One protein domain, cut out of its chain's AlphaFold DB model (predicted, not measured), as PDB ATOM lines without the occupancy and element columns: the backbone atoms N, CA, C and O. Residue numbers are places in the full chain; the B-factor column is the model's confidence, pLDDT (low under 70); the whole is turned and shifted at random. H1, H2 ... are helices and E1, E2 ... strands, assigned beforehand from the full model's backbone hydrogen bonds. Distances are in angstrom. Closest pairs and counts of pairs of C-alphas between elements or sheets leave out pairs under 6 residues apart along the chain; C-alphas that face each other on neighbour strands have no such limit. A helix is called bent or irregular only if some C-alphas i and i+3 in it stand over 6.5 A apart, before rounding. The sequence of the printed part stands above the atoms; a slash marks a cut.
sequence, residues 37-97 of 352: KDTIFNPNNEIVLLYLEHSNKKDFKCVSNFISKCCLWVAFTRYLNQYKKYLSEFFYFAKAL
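Overview. This is residues 37 to 97 of the 352 residues of an uncharacterized protein of Tanacetum cinerariifolium (UniProt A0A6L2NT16). A small two-stranded hairpin, E1 and E2, packs through E2 on one side of a long helix, H1, and a second helix, H2, turns back from the end of H1, the two helices making an open V. The tight turn from H1 to H2 is the point of the V, and residues 91 to 97, at the far end of H2, stick out free. You have 61 residues before you, with two named strands and then two named helices, in the order E1, E2, H1, H2; the sheet is antiparallel, and the class is mostly helix. The whole is compact, with a radius of gyration of the C-alphas of 12.0 A and spans of 34 by 32 by 20 A.

Arrangement. Look first at E1, residues 39 to 41, and E2, residues 47 to 49, a hairpin of antiparallel neighbours at 142 degrees. Their C-alphas 40 and 48 face each other at 5.3 A, and within hydrogen-bond range you find N 48 and O 40 at 2.9 A and N 40 and O 48 at 3.3 A. Next find H1, residues 57 to 76: it has 7 pairs of C-alphas within 8 A of E2, the closest being those of Ile 47 and Ser 64, 6.1 A apart. E1 and H1 are apart. H2, residues 80 to 96, only just touches H1, with 3 pairs of C-alphas within 8 A; H1 touches H2 with residue 75 alone, and H2 touches H1 with residues 82 to 86 alone. The closest C-alphas are those of Ala 75 and Tyr 83, 5.8 A apart. The two helices run opposite ways at a steep tilt of 50 degrees. H2 is apart from both E1 and E2. The O i to N i+4 pairs within hydrogen-bond range are 13 of 16 in H1 and 11 of 13 in H2.

Along the chain. Find C-alpha 39 at (-54.955, 23.232, -39.260), where E1 begins; it is 6.8 A long, and E2 is 6.0 A. H1 runs 26.0 A from C-alpha 57 at (-54.532, 34.861, -47.944) to C-alpha 76, with a kink of 28 degrees near residue 70. It is neither bent nor irregular, but only just: C-alphas 69 and 72 are 6.1 A apart. H2 runs 25.0 A and ends with C-alpha 96 at (-44.942, 35.057, -25.744).

Size, cuts and confidence. The two C-alphas farthest apart are those of Ser 55 and Tyr 79, 34.9 A. The printed part has no cut and no long link: E1 to E2 and H1 to H2 are tight, and E2 to H1 is short, with 7 residues. The mean pLDDT of the printed part is 73.5; look for values under 70 at residues 50 to 52, 73 to 78, 80 to 81 and 92 to 97.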
ATOM      1  N   LYS A  37     -56.586  23.583 -34.039       73.44
ATOM      2  CA  LYS A  37     -57.682  22.718 -34.502       73.44
ATOM      3  C   LYS A  37     -58.118  23.015 -35.940       73.44
ATOM      4  O   LYS A  37     -58.639  22.116 -36.589       73.44
ATOM      5  N   ASP A  38     -57.833  24.213 -36.444       74.25
ATOM      6  CA  ASP A  38     -58.220  24.650 -37.793       74.25
ATOM      7  C   ASP A  38     -57.124  24.344 -38.833       74.25
ATOM      8  O   ASP A  38     -57.189  24.762 -39.990       74.25
ATOM      9  N   THR A  39     -56.077  23.629 -38.410       75.12
ATOM     10  CA  THR A  39     -54.955  23.232 -39.260       75.12
ATOM     11  C   THR A  39     -55.199  21.828 -39.801       75.12
ATOM     12  O   THR A  39     -55.216  20.862 -39.035       75.12
ATOM     13  N   ILE A  40     -55.351  21.699 -41.120       77.25
ATOM     14  CA  ILE A  40     -55.475  20.401 -41.791       77.25
ATOM     15  C   ILE A  40     -54.194  20.119 -42.573       77.25
ATOM     16  O   ILE A  40     -53.633  21.003 -43.219       77.25
ATOM     17  N   PHE A  41     -53.733  18.873 -42.519       78.31
ATOM     18  CA  PHE A  41     -52.647  18.390 -43.363       78.31
ATOM     19  C   PHE A  41     -53.242  17.754 -44.606       78.31
ATOM     20  O   PHE A  41     -54.139  16.914 -44.505       78.31
ATOM     21  N   ASN A  42     -52.747  18.147 -45.777       78.56
ATOM     22  CA  ASN A  42     -53.044  17.384 -46.983       78.56
ATOM     23  C   ASN A  42     -52.219  16.072 -46.997       78.56
ATOM     24  O   ASN A  42     -51.290  15.918 -46.200       78.56
ATOM     25  N   PRO A  43     -52.518  15.119 -47.898       73.88
ATOM     26  CA  PRO A  43     -51.762  13.865 -48.012       73.88
ATOM     27  C   PRO A  43     -50.268  14.054 -48.321       73.88
ATOM     28  O   PRO A  43     -49.465  13.170 -48.040       73.88
ATOM     29  N   ASN A  44     -49.888  15.218 -48.859       78.81
ATOM     30  CA  ASN A  44     -48.499  15.598 -49.124       78.81
ATOM     31  C   ASN A  44     -47.820  16.232 -47.900       78.81
ATOM     32  O   ASN A  44     -46.699  16.724 -48.004       78.81
ATOM     33  N   ASN A  45     -48.488  16.214 -46.744       74.31
ATOM     34  CA  ASN A  45     -48.049  16.812 -45.493       74.31
ATOM     35  C   ASN A  45     -47.855  18.332 -45.524       74.31
ATOM     36  O   ASN A  45     -47.152  18.888 -44.682       74.31
ATOM     37  N   GLU A  46     -48.484  19.024 -46.461       76.69
ATOM     38  CA  GLU A  46     -48.495  20.479 -46.460       76.69
ATOM     39  C   GLU A  46     -49.567  20.963 -45.488       76.69
ATOM     40  O   GLU A  46     -50.684  20.431 -45.439       76.69
ATOM     41  N   ILE A  47     -49.227  21.992 -44.712       80.38
ATOM     42  CA  ILE A  47     -50.202  22.671 -43.867       80.38
ATOM     43  C   ILE A  47     -51.144  23.456 -44.774       80.38
ATOM     44  O   ILE A  47     -50.769  24.480 -45.355       80.38
ATOM     45  N   VAL A  48     -52.390  23.004 -44.841       78.00
ATOM     46  CA  VAL A  48     -53.485  23.765 -45.424       78.00
ATOM     47  C   VAL A  48     -54.155  24.515 -44.281       78.00
ATOM     48  O   VAL A  48     -54.921  23.956 -43.497       78.00
ATOM     49  N   LEU A  49     -53.829  25.803 -44.159       78.81
ATOM     50  CA  LEU A  49     -54.593  26.705 -43.305       78.81
ATOM     51  C   LEU A  49     -55.966  26.913 -43.949       78.81
ATOM     52  O   LEU A  49     -56.058  27.456 -45.055       78.81
ATOM     53  N   LEU A  50     -57.025  26.490 -43.262       68.75
ATOM     54  CA  LEU A  50     -58.407  26.729 -43.673       68.75
ATOM     55  C   LEU A  50     -58.796  28.195 -43.425       68.75
ATOM     56  O   LEU A  50     -59.597  28.508 -42.556       68.75
ATOM     57  N   TYR A  51     -58.225  29.108 -44.205       68.62
ATOM     58  CA  TYR A  51     -58.662  30.502 -44.278       68.62
ATOM     59  C   TYR A  51     -58.899  30.856 -45.744       68.62
ATOM     60  O   TYR A  51     -58.136  31.601 -46.361       68.62
ATOM     61  N   LEU A  52     -59.930  30.247 -46.340       61.09
ATOM     62  CA  LEU A  52     -60.194  30.407 -47.773       61.09
ATOM     63  C   LEU A  52     -60.585  31.844 -48.155       61.09
ATOM     64  O   LEU A  52     -60.297  32.239 -49.287       61.09
ATOM     65  N   GLU A  53     -61.163  32.608 -47.221       81.62
ATOM     66  CA  GLU A  53     -61.825  33.895 -47.492       81.62
ATOM     67  C   GLU A  53     -61.169  35.121 -46.836       81.62
ATOM     68  O   GLU A  53     -61.637  36.242 -47.021       81.62
ATOM     69  N   HIS A  54     -60.060  34.969 -46.103       82.94
ATOM     70  CA  HIS A  54     -59.422  36.136 -45.490       82.94
ATOM     71  C   HIS A  54     -58.685  36.984 -46.537       82.94
ATOM     72  O   HIS A  54     -57.898  36.470 -47.338       82.94
ATOM     73  N   SER A  55     -58.845  38.308 -46.454       86.38
ATOM     74  CA  SER A  55     -58.129  39.312 -47.264       86.38
ATOM     75  C   SER A  55     -56.600  39.133 -47.317       86.38
ATOM     76  O   SER A  55     -55.977  39.488 -48.313       86.38
ATOM     77  N   ASN A  56     -55.995  38.498 -46.303       80.31
ATOM     78  CA  ASN A  56     -54.549  38.312 -46.158       80.31
ATOM     79  C   ASN A  56     -54.075  36.918 -46.608       80.31
ATOM     80  O   ASN A  56     -53.015  36.442 -46.200       80.31
ATOM     81  N   LYS A  57     -54.841  36.222 -47.460       83.12
ATOM     82  CA  LYS A  57     -54.532  34.861 -47.944       83.12
ATOM     83  C   LYS A  57     -53.103  34.693 -48.485       83.12
ATOM     84  O   LYS A  57     -52.518  33.621 -48.338       83.12
ATOM     85  N   LYS A  58     -52.533  35.732 -49.108       81.25
ATOM     86  CA  LYS A  58     -51.152  35.708 -49.630       81.25
ATOM     87  C   LYS A  58     -50.111  35.616 -48.510       81.25
ATOM     88  O   LYS A  58     -49.175  34.826 -48.630       81.25
ATOM     89  N   ASP A  59     -50.314  36.336 -47.413       81.62
ATOM     90  CA  ASP A  59     -49.395  36.347 -46.274       81.62
ATOM     91  C   ASP A  59     -49.492  35.043 -45.482       81.62
ATOM     92  O   ASP A  59     -48.472  34.421 -45.182       81.62
ATOM     93  N   PHE A  60     -50.715  34.543 -45.255       83.12
ATOM     94  CA  PHE A  60     -50.916  33.225 -44.642       83.12
ATOM     95  C   PHE A  60     -50.276  32.105 -45.467       83.12
ATOM     96  O   PHE A  60     -49.679  31.199 -44.892       83.12
ATOM     97  N   LYS A  61     -50.334  32.185 -46.804       85.19
ATOM     98  CA  LYS A  61     -49.661  31.226 -47.693       85.19
ATOM     99  C   LYS A  61     -48.136  31.294 -47.571       85.19
ATOM    100  O   LYS A  61     -47.472  30.263 -47.639       85.19
ATOM    101  N   CYS A  62     -47.565  32.485 -47.389       83.25
ATOM    102  CA  CYS A  62     -46.127  32.646 -47.172       83.25
ATOM    103  C   CYS A  62     -45.691  31.981 -45.856       83.25
ATOM    104  O   CYS A  62     -44.762  31.172 -45.838       83.25
ATOM    105  N   VAL A  63     -46.427  32.246 -44.774       83.19
ATOM    106  CA  VAL A  63     -46.162  31.659 -43.453       83.19
ATOM    107  C   VAL A  63     -46.394  30.145 -43.457       83.19
ATOM    108  O   VAL A  63     -45.561  29.407 -42.932       83.19
ATOM    109  N   SER A  64     -47.460  29.646 -44.092       83.69
ATOM    110  CA  SER A  64     -47.719  28.202 -44.180       83.69
ATOM    111  C   SER A  64     -46.650  27.480 -44.996       83.69
ATOM    112  O   SER A  64     -46.220  26.396 -44.599       83.69
ATOM    113  N   ASN A  65     -46.167  28.089 -46.085       83.56
ATOM    114  CA  ASN A  65     -45.048  27.568 -46.867       83.56
ATOM    115  C   ASN A  65     -43.757  27.548 -46.049       83.56
ATOM    116  O   ASN A  65     -43.022  26.567 -46.106       83.56
ATOM    117  N   PHE A  66     -43.484  28.596 -45.270       85.94
ATOM    118  CA  PHE A  66     -42.318  28.640 -44.394       85.94
ATOM    119  C   PHE A  66     -42.381  27.549 -43.319       85.94
ATOM    120  O   PHE A  66     -41.440  26.773 -43.177       85.94
ATOM    121  N   ILE A  67     -43.508  27.410 -42.613       85.19
ATOM    122  CA  ILE A  67     -43.682  26.354 -41.604       85.19
ATOM    123  C   ILE A  67     -43.604  24.969 -42.267       85.19
ATOM    124  O   ILE A  67     -42.943  24.076 -41.741       85.19
ATOM    125  N   SER A  68     -44.190  24.791 -43.453       84.19
ATOM    126  CA  SER A  68     -44.145  23.508 -44.165       84.19
ATOM    127  C   SER A  68     -42.761  23.153 -44.697       84.19
ATOM    128  O   SER A  68     -42.382  21.989 -44.708       84.19
ATOM    129  N   LYS A  69     -41.950  24.132 -45.085       84.06
ATOM    130  CA  LYS A  69     -40.576  23.854 -45.516       84.06
ATOM    131  C   LYS A  69     -39.628  23.683 -44.331       84.06
ATOM    132  O   LYS A  69     -38.819  22.762 -44.321       84.06
ATOM    133  N   CYS A  70     -39.737  24.533 -43.316       80.19
ATOM    134  CA  CYS A  70     -38.776  24.580 -42.214       80.19
ATOM    135  C   CYS A  70     -39.132  23.641 -41.058       80.19
ATOM    136  O   CYS A  70     -38.249  22.994 -40.502       80.19
ATOM    137  N   CYS A  71     -40.407  23.553 -40.676       78.50
ATOM    138  CA  CYS A  71     -40.823  22.800 -39.490       78.50
ATOM    139  C   CYS A  71     -41.205  21.359 -39.820       78.50
ATOM    140  O   CYS A  71     -40.886  20.462 -39.043       78.50
ATOM    141  N   LEU A  72     -41.848  21.118 -40.967       73.62
ATOM    142  CA  LEU A  72     -42.237  19.763 -41.366       73.62
ATOM    143  C   LEU A  72     -41.029  18.922 -41.782       73.62
ATOM    144  O   LEU A  72     -40.966  17.767 -41.388       73.62
ATOM    145  N   TRP A  73     -40.018  19.481 -42.456       65.31
ATOM    146  CA  TRP A  73     -38.810  18.706 -42.783       65.31
ATOM    147  C   TRP A  73     -38.070  18.217 -41.527       65.31
ATOM    148  O   TRP A  73     -37.702  17.048 -41.428       65.31
ATOM    149  N   VAL A  74     -37.944  19.081 -40.515       63.69
ATOM    150  CA  VAL A  74     -37.358  18.714 -39.217       63.69
ATOM    151  C   VAL A  74     -38.251  17.712 -38.482       63.69
ATOM    152  O   VAL A  74     -37.754  16.749 -37.897       63.69
ATOM    153  N   ALA A  75     -39.570  17.891 -38.538       61.44
ATOM    154  CA  ALA A  75     -40.515  17.024 -37.852       61.44
ATOM    155  C   ALA A  75     -40.723  15.657 -38.510       61.44
ATOM    156  O   ALA A  75     -41.011  14.717 -37.783       61.44
ATOM    157  N   PHE A  76     -40.538  15.503 -39.823       58.03
ATOM    158  CA  PHE A  76     -40.671  14.208 -40.508       58.03
ATOM    159  C   PHE A  76     -39.552  13.223 -40.195       58.03
ATOM    160  O   PHE A  76     -39.704  12.026 -40.418       58.03
ATOM    161  N   THR A  77     -38.458  13.698 -39.604       58.44
ATOM    162  CA  THR A  77     -37.480  12.804 -38.971       58.44
ATOM    163  C   THR A  77     -37.954  12.277 -37.607       58.44
ATOM    164  O   THR A  77     -37.310  11.408 -37.025       58.44
ATOM    165  N   ARG A  78     -39.084  12.777 -37.084       57.31
ATOM    166  CA  ARG A  78     -39.663  12.442 -35.777       57.31
ATOM    167  C   ARG A  78     -41.084  11.875 -35.925       57.31
ATOM    168  O   ARG A  78     -41.773  12.086 -36.915       57.31
ATOM    169  N   TYR A  79     -41.541  11.120 -34.925       80.00
ATOM    170  CA  TYR A  79     -42.877  10.505 -34.927       80.00
ATOM    171  C   TYR A  79     -44.000  11.562 -34.943       80.00
ATOM    172  O   TYR A  79     -43.909  12.565 -34.233       80.00
ATOM    173  N   LEU A  80     -45.109  11.296 -35.650       67.56
ATOM    174  CA  LEU A  80     -46.275  12.196 -35.800       67.56
ATOM    175  C   LEU A  80     -46.799  12.772 -34.465       67.56
ATOM    176  O   LEU A  80     -47.207  13.929 -34.382       67.56
ATOM    177  N   ASN A  81     -46.736  11.988 -33.388       66.19
ATOM    178  CA  ASN A  81     -47.181  12.408 -32.055       66.19
ATOM    179  C   ASN A  81     -46.263  13.475 -31.425       66.19
ATOM    180  O   ASN A  81     -46.727  14.309 -30.650       66.19
ATOM    181  N   GLN A  82     -44.977  13.496 -31.785       72.94
ATOM    182  CA  GLN A  82     -44.021  14.513 -31.333       72.94
ATOM    183  C   GLN A  82     -44.192  15.833 -32.085       72.94
ATOM    184  O   GLN A  82     -43.872  16.895 -31.556       72.94
ATOM    185  N   TYR A  83     -44.748  15.788 -33.294       73.12
ATOM    186  CA  TYR A  83     -44.954  16.974 -34.111       73.12
ATOM    187  C   TYR A  83     -46.016  17.919 -33.538       73.12
ATOM    188  O   TYR A  83     -45.798  19.128 -33.497       73.12
ATOM    189  N   LYS A  84     -47.123  17.387 -32.996       72.75
ATOM    190  CA  LYS A  84     -48.124  18.209 -32.286       72.75
ATOM    191  C   LYS A  84     -47.504  18.957 -31.103       72.75
ATOM    192  O   LYS A  84     -47.783  20.138 -30.917       72.75
ATOM    193  N   LYS A  85     -46.624  18.284 -30.350       76.69
ATOM    194  CA  LYS A  85     -45.882  18.883 -29.234       76.69
ATOM    195  C   LYS A  85     -44.927  19.976 -29.728       76.69
ATOM    196  O   LYS A  85     -44.983  21.094 -29.226       76.69
ATOM    197  N   TYR A  86     -44.154  19.697 -30.776       80.62
ATOM    198  CA  TYR A  86     -43.241  20.664 -31.389       80.62
ATOM    199  C   TYR A  86     -43.958  21.919 -31.906       80.62
ATOM    200  O   TYR A  86     -43.530  23.032 -31.617       80.62
ATOM    201  N   LEU A  87     -45.078  21.762 -32.623       76.56
ATOM    202  CA  LEU A  87     -45.875  22.901 -33.081       76.56
ATOM    203  C   LEU A  87     -46.431  23.708 -31.908       76.56
ATOM    204  O   LEU A  87     -46.392  24.934 -31.949       76.56
ATOM    205  N   SER A  88     -46.924  23.045 -30.859       75.88
ATOM    206  CA  SER A  88     -47.429  23.751 -29.678       75.88
ATOM    207  C   SER A  88     -46.336  24.553 -28.966       75.88
ATOM    208  O   SER A  88     -46.583  25.695 -28.587       75.88
ATOM    209  N   GLU A  89     -45.118  24.012 -28.865       75.62
ATOM    210  CA  GLU A  89     -43.958  24.718 -28.312       75.62
ATOM    211  C   GLU A  89     -43.564  25.904 -29.204       75.62
ATOM    212  O   GLU A  89     -43.453  27.030 -28.720       75.62
ATOM    213  N   PHE A  90     -43.450  25.694 -30.518       79.00
ATOM    214  CA  PHE A  90     -43.111  26.740 -31.487       79.00
ATOM    215  C   PHE A  90     -44.109  27.912 -31.469       79.00
ATOM    216  O   PHE A  90     -43.712  29.076 -31.393       79.00
ATOM    217  N   PHE A  91     -45.413  27.620 -31.482       71.88
ATOM    218  CA  PHE A  91     -46.457  28.648 -31.426       71.88
ATOM    219  C   PHE A  91     -46.525  29.349 -30.064       71.88
ATOM    220  O   PHE A  91     -46.812  30.547 -30.010       71.88
ATOM    221  N   TYR A  92     -46.242  28.641 -28.969       64.00
ATOM    222  CA  TYR A  92     -46.161  29.247 -27.641       64.00
ATOM    223  C   TYR A  92     -45.022  30.273 -27.563       64.00
ATOM    224  O   TYR A  92     -45.243  31.395 -27.104       64.00
ATOM    225  N   PHE A  93     -43.846  29.943 -28.111       51.06
ATOM    226  CA  PHE A  93     -42.728  30.885 -28.225       51.06
ATOM    227  C   PHE A  93     -43.079  32.111 -29.074       51.06
ATOM    228  O   PHE A  93     -42.757  33.234 -28.688       51.06
ATOM    229  N   ALA A  94     -43.801  31.925 -30.183       50.91
ATOM    230  CA  ALA A  94     -44.256  33.039 -31.014       50.91
ATOM    231  C   ALA A  94     -45.256  33.956 -30.280       50.91
ATOM    232  O   ALA A  94     -45.194  35.175 -30.419       50.91
ATOM    233  N   LYS A  95     -46.159  33.390 -29.466       48.34
ATOM    234  CA  LYS A  95     -47.195  34.145 -28.735       48.34
ATOM    235  C   LYS A  95     -46.659  34.891 -27.507       48.34
ATOM    236  O   LYS A  95     -47.227  35.915 -27.129       48.34
ATOM    237  N   ALA A  96     -45.589  34.396 -26.882       45.50
ATOM    238  CA  ALA A  96     -44.942  35.057 -25.744       45.50
ATOM    239  C   ALA A  96     -44.254  36.382 -26.138       45.50
ATOM    240  O   ALA A  96     -44.097  37.276 -25.307       45.50
ATOM    241  N   LEU A  97     -43.917  36.558 -27.418       45.53
ATOM    242  CA  LEU A  97     -43.346  37.785 -27.979       45.53
ATOM    243  C   LEU A  97     -44.454  38.789 -28.334       45.53
ATOM    244  O   LEU A  97     -44.692  39.101 -29.496       45.53
TER     245      LEU A  97